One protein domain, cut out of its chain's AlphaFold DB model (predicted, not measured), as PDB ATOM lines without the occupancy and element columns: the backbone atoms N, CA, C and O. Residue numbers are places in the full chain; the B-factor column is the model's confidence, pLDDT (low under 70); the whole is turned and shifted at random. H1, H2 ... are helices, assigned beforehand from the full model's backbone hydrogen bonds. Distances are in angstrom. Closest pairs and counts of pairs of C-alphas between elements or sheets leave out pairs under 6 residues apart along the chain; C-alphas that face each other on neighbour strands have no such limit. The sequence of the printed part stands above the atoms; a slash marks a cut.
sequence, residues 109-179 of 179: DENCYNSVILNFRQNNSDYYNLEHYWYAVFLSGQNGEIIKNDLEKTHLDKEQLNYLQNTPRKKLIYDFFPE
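Overview. This is residues 109 to 179 of the 179 residues of an uncharacterized protein of Pasteurellaceae bacterium Phil31 (UniProt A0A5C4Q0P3). A short helix, H2, makes the core of a small helical body: H1 and H4 pack on opposite sides of it, the three standing roughly in a row, with H1 running opposite ways to H2 and H4 the same way. H3 stands off a third side of H2 and is only close to it, H5 sits by the end of H2 near Leu 139, and residues 174 to 179 stick out. The printed part has 71 residues with five named helices, H1 to H5 in order along the chain, and no named strand; its class is all helix. It is compact, with a radius of gyration of the C-alphas of 11.8 A and spans of 36 by 27 by 19 A.

Along the chain. Begin at C-alpha 110, at (146.244, 128.182, 196.725), where H1, residues 110 to 123, starts; it is the longest helix and runs 20.3 A. Next, H2 covers residues 131 to 140 over 14.2 A, ending at C-alpha 140, at (147.226, 131.535, 192.871). Read on to H3, residues 145 to 153, 13.0 A long, and H4, residues 158 to 166, 12.0 A. Last comes H5, residues 169 to 176, which ends at C-alpha 176, at (134.297, 139.843, 190.033).

Arrangement. Start from H2, the hub, which touches three helices. H1 and H2 form a helical hairpin at a shallow tilt of 32 degrees, opposite ways; their closest C-alphas, those of Glu 110 and Ser 140, are 5.2 A apart. H4 touches H2 at a shallow tilt of 20 degrees, the same way, closest at the C-alphas of Phe 138 and Gln 165, 6.1 A apart. H5 only just touches H2, with 3 pairs of C-alphas within 8 A; those of Leu 139 and Arg 169 are closest, at 5.6 A. Their tilt of 37 degrees is only just steep. With two of these three tilts shallow, the helix packing is mostly aligned, but only just. H3 is close to H2 but not clearly touching, the C-alphas of Val 137 and Ile 147 being closest at 7.8 A. H1 is apart from H3, H4 and H5. In H1, H2 and H4 every O i to N i+4 pair is within hydrogen-bond range; in H3 it is 4 of 5 and in H5 3 of 4.

Size, cuts and confidence. The two C-alphas farthest apart, those of Ser 125 and Glu 179, the chain's last residue, are 36.4 A apart. The printed part has no cut. The links from H2 to H3, H3 to H4 and H4 to H5 are tight, and that from H1 to H2 is short. The mean pLDDT of the printed part is 91.0; look for values under 70 at residues 143 and 145.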
ATOM      1  N   ASP A 109     142.550 129.498 199.187       95.00
ATOM      2  CA  ASP A 109     143.214 128.204 199.077       95.00
ATOM      3  C   ASP A 109     144.014 128.151 197.770       95.00
ATOM      4  O   ASP A 109     143.446 128.027 196.682       95.00
ATOM      5  N   GLU A 110     145.338 128.249 197.875       94.88
ATOM      6  CA  GLU A 110     146.244 128.182 196.725       94.88
ATOM      7  C   GLU A 110     146.089 126.859 195.953       94.88
ATOM      8  O   GLU A 110     146.087 126.846 194.720       94.88
ATOM      9  N   ASN A 111     145.870 125.742 196.657       95.56
ATOM     10  CA  ASN A 111     145.746 124.425 196.031       95.56
ATOM     11  C   ASN A 111     144.499 124.317 195.149       95.56
ATOM     12  O   ASN A 111     144.501 123.583 194.156       95.56
ATOM     13  N   CYS A 112     143.448 125.074 195.476       96.94
ATOM     14  CA  CYS A 112     142.265 125.196 194.633       96.94
ATOM     15  C   CYS A 112     142.648 125.749 193.252       96.94
ATOM     16  O   CYS A 112     142.350 125.127 192.231       96.94
ATOM     17  N   TYR A 113     143.384 126.864 193.210       96.88
ATOM     18  CA  TYR A 113     143.836 127.459 191.952       96.88
ATOM     19  C   TYR A 113     144.850 126.574 191.220       96.88
ATOM     20  O   TYR A 113     144.739 126.395 190.009       96.88
ATOM     21  N   ASN A 114     145.774 125.931 191.938       94.94
ATOM     22  CA  ASN A 114     146.737 125.003 191.336       94.94
ATOM     23  C   ASN A 114     146.038 123.822 190.655       94.94
ATOM     24  O   ASN A 114     146.428 123.409 189.562       94.94
ATOM     25  N   SER A 115     144.950 123.329 191.248       96.12
ATOM     26  CA  SER A 115     144.120 122.291 190.635       96.12
ATOM     27  C   SER A 115     143.482 122.780 189.332       96.12
ATOM     28  O   SER A 115     143.466 122.043 188.348       96.12
ATOM     29  N   VAL A 116     143.004 124.027 189.282       96.88
ATOM     30  CA  VAL A 116     142.466 124.642 188.056       96.88
ATOM     31  C   VAL A 116     143.543 124.740 186.970       96.88
ATOM     32  O   VAL A 116     143.316 124.285 185.850       96.88
ATOM     33  N   ILE A 117     144.724 125.270 187.302       95.56
ATOM     34  CA  ILE A 117     145.871 125.425 186.387       95.56
ATOM     35  C   ILE A 117     146.266 124.071 185.783       95.56
ATOM     36  O   ILE A 117     146.410 123.948 184.565       95.56
ATOM     37  N   LEU A 118     146.401 123.038 186.621       94.75
ATOM     38  CA  LEU A 118     146.726 121.685 186.169       94.75
ATOM     39  C   LEU A 118     145.657 121.124 185.224       94.75
ATOM     40  O   LEU A 118     146.003 120.564 184.186       94.75
ATOM     41  N   ASN A 119     144.373 121.318 185.538       95.81
ATOM     42  CA  ASN A 119     143.282 120.853 184.683       95.81
ATOM     43  C   ASN A 119     143.287 121.540 183.311       95.81
ATOM     44  O   ASN A 119     143.110 120.859 182.302       95.81
ATOM     45  N   PHE A 120     143.531 122.851 183.249       95.31
ATOM     46  CA  PHE A 120     143.683 123.564 181.978       95.31
ATOM     47  C   PHE A 120     144.807 122.965 181.127       95.31
ATOM     48  O   PHE A 120     144.580 122.625 179.968       95.31
ATOM     49  N   ARG A 121     145.986 122.768 181.726       93.44
ATOM     50  CA  ARG A 121     147.167 122.206 181.050       93.44
ATOM     51  C   ARG A 121     146.955 120.790 180.528       93.44
ATOM     52  O   ARG A 121     147.469 120.443 179.472       93.44
ATOM     53  N   GLN A 122     146.230 119.966 181.280       94.75
ATOM     54  CA  GLN A 122     145.994 118.565 180.923       94.75
ATOM     55  C   GLN A 122     144.924 118.397 179.841       94.75
ATOM     56  O   GLN A 122     145.000 117.451 179.063       94.75
ATOM     57  N   ASN A 123     143.927 119.286 179.792       93.88
ATOM     58  CA  ASN A 123     142.732 119.089 178.966       93.88
ATOM     59  C   ASN A 123     142.655 120.005 177.738       93.88
ATOM     60  O   ASN A 123     141.737 119.858 176.934       93.88
ATOM     61  N   ASN A 124     143.569 120.963 177.584       91.31
ATOM     62  CA  ASN A 124     143.569 121.880 176.451       91.31
ATOM     63  C   ASN A 124     145.006 122.149 175.994       91.31
ATOM     64  O   ASN A 124     145.809 122.606 176.792       91.31
ATOM     65  N   SER A 125     145.337 121.883 174.729       92.44
ATOM     66  CA  SER A 125     146.688 122.102 174.183       92.44
ATOM     67  C   SER A 125     147.081 123.577 174.094       92.44
ATOM     68  O   SER A 125     148.263 123.892 174.191       92.44
ATOM     69  N   ASP A 126     146.098 124.471 173.971       93.56
ATOM     70  CA  ASP A 126     146.270 125.919 173.818       93.56
ATOM     71  C   ASP A 126     145.792 126.684 175.057       93.56
ATOM     72  O   ASP A 126     145.355 127.834 174.983       93.56
ATOM     73  N   TYR A 127     145.878 126.043 176.226       94.69
ATOM     74  CA  TYR A 127     145.437 126.594 177.507       94.69
ATOM     75  C   TYR A 127     146.011 127.983 177.821       94.69
ATOM     76  O   TYR A 127     145.339 128.805 178.441       94.69
ATOM     77  N   TYR A 128     147.235 128.264 177.371       93.94
ATOM     78  CA  TYR A 128     147.925 129.537 177.561       93.94
ATOM     79  C   TYR A 128     147.271 130.690 176.778       93.94
ATOM     80  O   TYR A 128     147.584 131.847 177.035       93.94
ATOM     81  N   ASN A 129     146.326 130.425 175.869       95.31
ATOM     82  CA  ASN A 129     145.510 131.446 175.198       95.31
ATOM     83  C   ASN A 129     144.134 131.657 175.860       95.31
ATOM     84  O   ASN A 129     143.277 132.331 175.295       95.31
ATOM     85  N   LEU A 130     143.880 131.073 177.036       94.31
ATOM     86  CA  LEU A 130     142.594 131.186 177.727       94.31
ATOM     87  C   LEU A 130     142.688 132.174 178.890       94.31
ATOM     88  O   LEU A 130     143.460 131.969 179.820       94.31
ATOM     89  N   GLU A 131     141.841 133.201 178.913       93.31
ATOM     90  CA  GLU A 131     141.834 134.194 180.003       93.31
ATOM     91  C   GLU A 131     141.641 133.550 181.384       93.31
ATOM     92  O   GLU A 131     142.319 133.888 182.350       93.31
ATOM     93  N   HIS A 132     140.750 132.559 181.472       95.00
ATOM     94  CA  HIS A 132     140.465 131.824 182.706       95.00
ATOM     95  C   HIS A 132     141.707 131.116 183.273       95.00
ATOM     96  O   HIS A 132     141.850 131.015 184.490       95.00
ATOM     97  N   TYR A 133     142.613 130.645 182.409       95.50
ATOM     98  CA  TYR A 133     143.886 130.077 182.845       95.50
ATOM     99  C   TYR A 133     144.738 131.141 183.544       95.50
ATOM    100  O   TYR A 133     145.211 130.920 184.656       95.50
ATOM    101  N   TRP A 134     144.855 132.327 182.943       94.56
ATOM    102  CA  TRP A 134     145.634 133.431 183.505       94.56
ATOM    103  C   TRP A 134     145.042 133.994 184.788       94.56
ATOM    104  O   TRP A 134     145.792 134.267 185.722       94.56
ATOM    105  N   TYR A 135     143.714 134.080 184.900       94.88
ATOM    106  CA  TYR A 135     143.082 134.386 186.184       94.88
ATOM    107  C   TYR A 135     143.494 133.377 187.258       94.88
ATOM    108  O   TYR A 135     143.879 133.787 188.347       94.88
ATOM    109  N   ALA A 136     143.483 132.073 186.964       95.50
ATOM    110  CA  ALA A 136     143.907 131.062 187.931       95.50
ATOM    111  C   ALA A 136     145.385 131.217 188.336       95.50
ATOM    112  O   ALA A 136     145.697 131.129 189.520       95.50
ATOM    113  N   VAL A 137     146.273 131.485 187.372       94.62
ATOM    114  CA  VAL A 137     147.714 131.709 187.594       94.62
ATOM    115  C   VAL A 137     147.972 132.931 188.473       94.62
ATOM    116  O   VAL A 137     148.660 132.834 189.487       94.62
ATOM    117  N   PHE A 138     147.411 134.087 188.124       93.00
ATOM    118  CA  PHE A 138     147.682 135.311 188.876       93.00
ATOM    119  C   PHE A 138     146.976 135.319 190.237       93.00
ATOM    120  O   PHE A 138     147.520 135.850 191.206       93.00
ATOM    121  N   LEU A 139     145.810 134.673 190.360       94.56
ATOM    122  CA  LEU A 139     145.119 134.531 191.644       94.56
ATOM    123  C   LEU A 139     145.756 133.483 192.568       94.56
ATOM    124  O   LEU A 139     145.649 133.633 193.787       94.56
ATOM    125  N   SER A 140     146.445 132.462 192.038       93.12
ATOM    126  CA  SER A 140     147.226 131.535 192.871       93.12
ATOM    127  C   SER A 140     148.452 132.210 193.490       93.12
ATOM    128  O   SER A 140     148.933 131.773 194.529       93.12
ATOM    129  N   GLY A 141     148.942 133.297 192.883       83.69
ATOM    130  CA  GLY A 141     150.186 133.955 193.279       83.69
ATOM    131  C   GLY A 141     151.440 133.243 192.762       83.69
ATOM    132  O   GLY A 141     152.544 133.550 193.213       83.69
ATOM    133  N   GLN A 142     151.299 132.299 191.823       74.12
ATOM    134  CA  GLN A 142     152.431 131.581 191.242       74.12
ATOM    135  C   GLN A 142     153.047 132.327 190.057       74.12
ATOM    136  O   GLN A 142     152.422 132.487 189.016       74.12
ATOM    137  N   ASN A 143     154.335 132.665 190.179       65.25
ATOM    138  CA  ASN A 143     155.118 133.356 189.144       65.25
ATOM    139  C   ASN A 143     156.406 132.584 188.764       65.25
ATOM    140  O   ASN A 143     157.465 133.176 188.543       65.25
ATOM    141  N   GLY A 144     156.342 131.247 188.745       70.19
ATOM    142  CA  GLY A 144     157.491 130.373 188.465       70.19
ATOM    143  C   GLY A 144     157.910 130.317 186.986       70.19
ATOM    144  O   GLY A 144     157.208 130.802 186.104       70.19
ATOM    145  N   GLU A 145     159.042 129.671 186.689       68.69
ATOM    146  CA  GLU A 145     159.586 129.555 185.319       68.69
ATOM    147  C   GLU A 145     158.613 128.922 184.317       68.69
ATOM    148  O   GLU A 145     158.548 129.345 183.165       68.69
ATOM    149  N   ILE A 146     157.798 127.959 184.759       70.06
ATOM    150  CA  ILE A 146     156.793 127.327 183.895       70.06
ATOM    151  C   ILE A 146     155.759 128.363 183.420       70.06
ATOM    152  O   ILE A 146     155.360 128.346 182.263       70.06
ATOM    153  N   ILE A 147     155.377 129.308 184.282       83.94
ATOM    154  CA  ILE A 147     154.454 130.397 183.930       83.94
ATOM    155  C   ILE A 147     155.101 131.377 182.946       83.94
ATOM    156  O   ILE A 147     154.428 131.861 182.041       83.94
ATOM    157  N   LYS A 148     156.412 131.627 183.062       85.94
ATOM    158  CA  LYS A 148     157.141 132.465 182.093       85.94
ATOM    159  C   LYS A 148     157.120 131.866 180.687       85.94
ATOM    160  O   LYS A 148     156.852 132.585 179.734       85.94
ATOM    161  N   ASN A 149     157.322 130.555 180.564       89.12
ATOM    162  CA  ASN A 149     157.226 129.860 179.275       89.12
ATOM    163  C   ASN A 149     155.815 129.965 178.667       89.12
ATOM    164  O   ASN A 149     155.660 130.138 177.462       89.12
ATOM    165  N   ASP A 150     154.773 129.895 179.498       92.19
ATOM    166  CA  ASP A 150     153.396 130.061 179.024       92.19
ATOM    167  C   ASP A 150     153.113 131.507 178.583       92.19
ATOM    168  O   ASP A 150     152.406 131.720 177.597       92.19
ATOM    169  N   LEU A 151     153.703 132.499 179.266       89.62
ATOM    170  CA  LEU A 151     153.601 133.923 178.915       89.62
ATOM    171  C   LEU A 151     154.267 134.236 177.570       89.62
ATOM    172  O   LEU A 151     153.831 135.139 176.868       89.62
ATOM    173  N   GLU A 152     155.315 133.509 177.188       90.25
ATOM    174  CA  GLU A 152     155.970 133.694 175.886       90.25
ATOM    175  C   GLU A 152     155.141 133.137 174.719       90.25
ATOM    176  O   GLU A 152     155.309 133.568 173.580       90.25
ATOM    177  N   LYS A 153     154.239 132.189 174.997       92.69
ATOM    178  CA  LYS A 153     153.417 131.503 173.987       92.69
ATOM    179  C   LYS A 153     152.030 132.105 173.811       92.69
ATOM    180  O   LYS A 153     151.356 131.802 172.827       92.69
ATOM    181  N   THR A 154     151.568 132.891 174.777       93.38
ATOM    182  CA  THR A 154     150.222 133.460 174.740       93.38
ATOM    183  C   THR A 154     150.082 134.552 173.687       93.38
ATOM    184  O   THR A 154     150.964 135.389 173.502       93.38
ATOM    185  N   HIS A 155     148.933 134.548 173.018       94.44
ATOM    186  CA  HIS A 155     148.494 135.602 172.105       94.44
ATOM    187  C   HIS A 155     147.478 136.543 172.759       94.44
ATOM    188  O   HIS A 155     146.888 137.375 172.069       94.44
ATOM    189  N   LEU A 156     147.231 136.389 174.065       92.25
ATOM    190  CA  LEU A 156     146.384 137.320 174.794       92.25
ATOM    191  C   LEU A 156     147.012 138.707 174.835       92.25
ATOM    192  O   LEU A 156     148.228 138.889 174.714       92.25
ATOM    193  N   ASP A 157     146.141 139.689 175.015       93.12
ATOM    194  CA  ASP A 157     146.539 141.076 175.061       93.12
ATOM    195  C   ASP A 157     147.522 141.340 176.218       93.12
ATOM    196  O   ASP A 157     147.325 140.929 177.366       93.12
ATOM    197  N   LYS A 158     148.622 142.032 175.904       90.25
ATOM    198  CA  LYS A 158     149.691 142.291 176.875       90.25
ATOM    199  C   LYS A 158     149.257 143.274 177.957       90.25
ATOM    200  O   LYS A 158     149.752 143.178 179.076       90.25
ATOM    201  N   GLU A 159     148.373 144.217 177.641       91.75
ATOM    202  CA  GLU A 159     147.837 145.160 178.622       91.75
ATOM    203  C   GLU A 159     146.972 144.419 179.643       91.75
ATOM    204  O   GLU A 159     147.157 144.601 180.846       91.75
ATOM    205  N   GLN A 160     146.129 143.493 179.182       89.69
ATOM    206  CA  GLN A 160     145.339 142.621 180.047       89.69
ATOM    207  C   GLN A 160     146.227 141.775 180.972       89.69
ATOM    208  O   GLN A 160     146.013 141.759 182.183       89.69
ATOM    209  N   LEU A 161     147.251 141.100 180.443       91.38
ATOM    210  CA  LEU A 161     148.157 140.287 181.267       91.38
ATOM    211  C   LEU A 161     148.938 141.137 182.276       91.38
ATOM    212  O   LEU A 161     149.072 140.749 183.438       91.38
ATOM    213  N   ASN A 162     149.390 142.323 181.865       90.50
ATOM    214  CA  ASN A 162     150.038 143.277 182.761       90.50
ATOM    215  C   ASN A 162     149.085 143.767 183.857       90.50
ATOM    216  O   ASN A 162     149.511 143.915 185.005       90.50
ATOM    217  N   TYR A 163     147.809 144.004 183.539       90.88
ATOM    218  CA  TYR A 163     146.799 144.345 184.538       90.88
ATOM    219  C   TYR A 163     146.674 143.232 185.578       90.88
ATOM    220  O   TYR A 163     146.775 143.508 186.773       90.88
ATOM    221  N   LEU A 164     146.527 141.976 185.146       91.00
ATOM    222  CA  LEU A 164     146.396 140.839 186.062       91.00
ATOM    223  C   LEU A 164     147.635 140.657 186.943       91.00
ATOM    224  O   LEU A 164     147.505 140.456 188.146       91.00
ATOM    225  N   GLN A 165     148.831 140.784 186.367       89.50
ATOM    226  CA  GLN A 165     150.089 140.624 187.094       89.50
ATOM    227  C   GLN A 165     150.300 141.694 188.173       89.50
ATOM    228  O   GLN A 165     150.835 141.400 189.243       89.50
ATOM    229  N   ASN A 166     149.918 142.940 187.887       90.69
ATOM    230  CA  ASN A 166     150.188 144.080 188.767       90.69
ATOM    231  C   ASN A 166     149.019 144.420 189.700       90.69
ATOM    232  O   ASN A 166     149.166 145.255 190.596       90.69
ATOM    233  N   THR A 167     147.857 143.794 189.518       91.62
ATOM    234  CA  THR A 167     146.687 144.040 190.362       91.62
ATOM    235  C   THR A 167     146.715 143.130 191.591       91.62
ATOM    236  O   THR A 167     146.816 141.911 191.455       91.62
ATOM    237  N   PRO A 168     146.578 143.676 192.816       92.44
ATOM    238  CA  PRO A 168     146.511 142.854 194.019       92.44
ATOM    239  C   PRO A 168     145.378 141.825 193.940       92.44
ATOM    240  O   PRO A 168     144.251 142.180 193.601       92.44
ATOM    241  N   ARG A 169     145.639 140.577 194.357       91.69
ATOM    242  CA  ARG A 169     144.661 139.469 194.338       91.69
ATOM    243  C   ARG A 169     143.283 139.865 194.872       91.69
ATOM    244  O   ARG A 169     142.278 139.616 194.225       91.69
ATOM    245  N   LYS A 170     143.235 140.533 196.031       92.94
ATOM    246  CA  LYS A 170     141.971 140.999 196.630       92.94
ATOM    247  C   LYS A 170     141.198 141.943 195.709       92.94
ATOM    248  O   LYS A 170     139.986 141.815 195.610       92.94
ATOM    249  N   LYS A 171     141.897 142.857 195.030       93.62
ATOM    250  CA  LYS A 171     141.281 143.775 194.072       93.62
ATOM    251  C   LYS A 171     140.740 143.009 192.865       93.62
ATOM    252  O   LYS A 171     139.585 143.211 192.527       93.62
ATOM    253  N   LEU A 172     141.509 142.065 192.313       93.19
ATOM    254  CA  LEU A 172     141.014 141.186 191.246       93.19
ATOM    255  C   LEU A 172     139.738 140.455 191.675       93.19
ATOM    256  O   LEU A 172     138.762 140.463 190.944       93.19
ATOM    257  N   ILE A 173     139.704 139.867 192.875       95.38
ATOM    258  CA  ILE A 173     138.502 139.194 193.391       95.38
ATOM    259  C   ILE A 173     137.312 140.153 193.519       95.38
ATOM    260  O   ILE A 173     136.191 139.754 193.204       95.38
ATOM    261  N   TYR A 174     137.530 141.399 193.944       93.50
ATOM    262  CA  TYR A 174     136.468 142.405 194.056       93.50
ATOM    263  C   TYR A 174     135.942 142.902 192.711       93.50
ATOM    264  O   TYR A 174     134.762 143.237 192.637       93.50
ATOM    265  N   ASP A 175     136.750 142.873 191.650       90.00
ATOM    266  CA  ASP A 175     136.275 143.171 190.293       90.00
ATOM    267  C   ASP A 175     135.219 142.140 189.827       90.00
ATOM    268  O   ASP A 175     134.322 142.476 189.057       90.00
ATOM    269  N   PHE A 176     135.283 140.896 190.327       90.75
ATOM    270  CA  PHE A 176     134.297 139.843 190.033       90.75
ATOM    271  C   PHE A 176     133.164 139.744 191.058       90.75
ATOM    272  O   PHE A 176     132.036 139.406 190.704       90.75
ATOM    273  N   PHE A 177     133.470 139.978 192.334       93.75
ATOM    274  CA  PHE A 177     132.552 139.805 193.457       93.75
ATOM    275  C   PHE A 177     132.664 141.016 194.400       93.75
ATOM    276  O   PHE A 177     133.448 140.966 195.355       93.75
ATOM    277  N   PRO A 178     131.925 142.111 194.140       87.44
ATOM    278  CA  PRO A 178     132.090 143.378 194.858       87.44
ATOM    279  C   PRO A 178     131.751 143.303 196.363       87.44
ATOM    280  O   PRO A 178     131.317 142.280 196.887       87.44
ATOM    281  N   GLU A 179     132.010 144.374 197.114       79.94
ATOM    282  CA  GLU A 179     131.461 144.562 198.475       79.94
ATOM    283  C   GLU A 179     129.990 144.906 198.443       79.94
ATOM    284  O   GLU A 179     129.572 145.617 197.503       79.94
TER     285      GLU A 179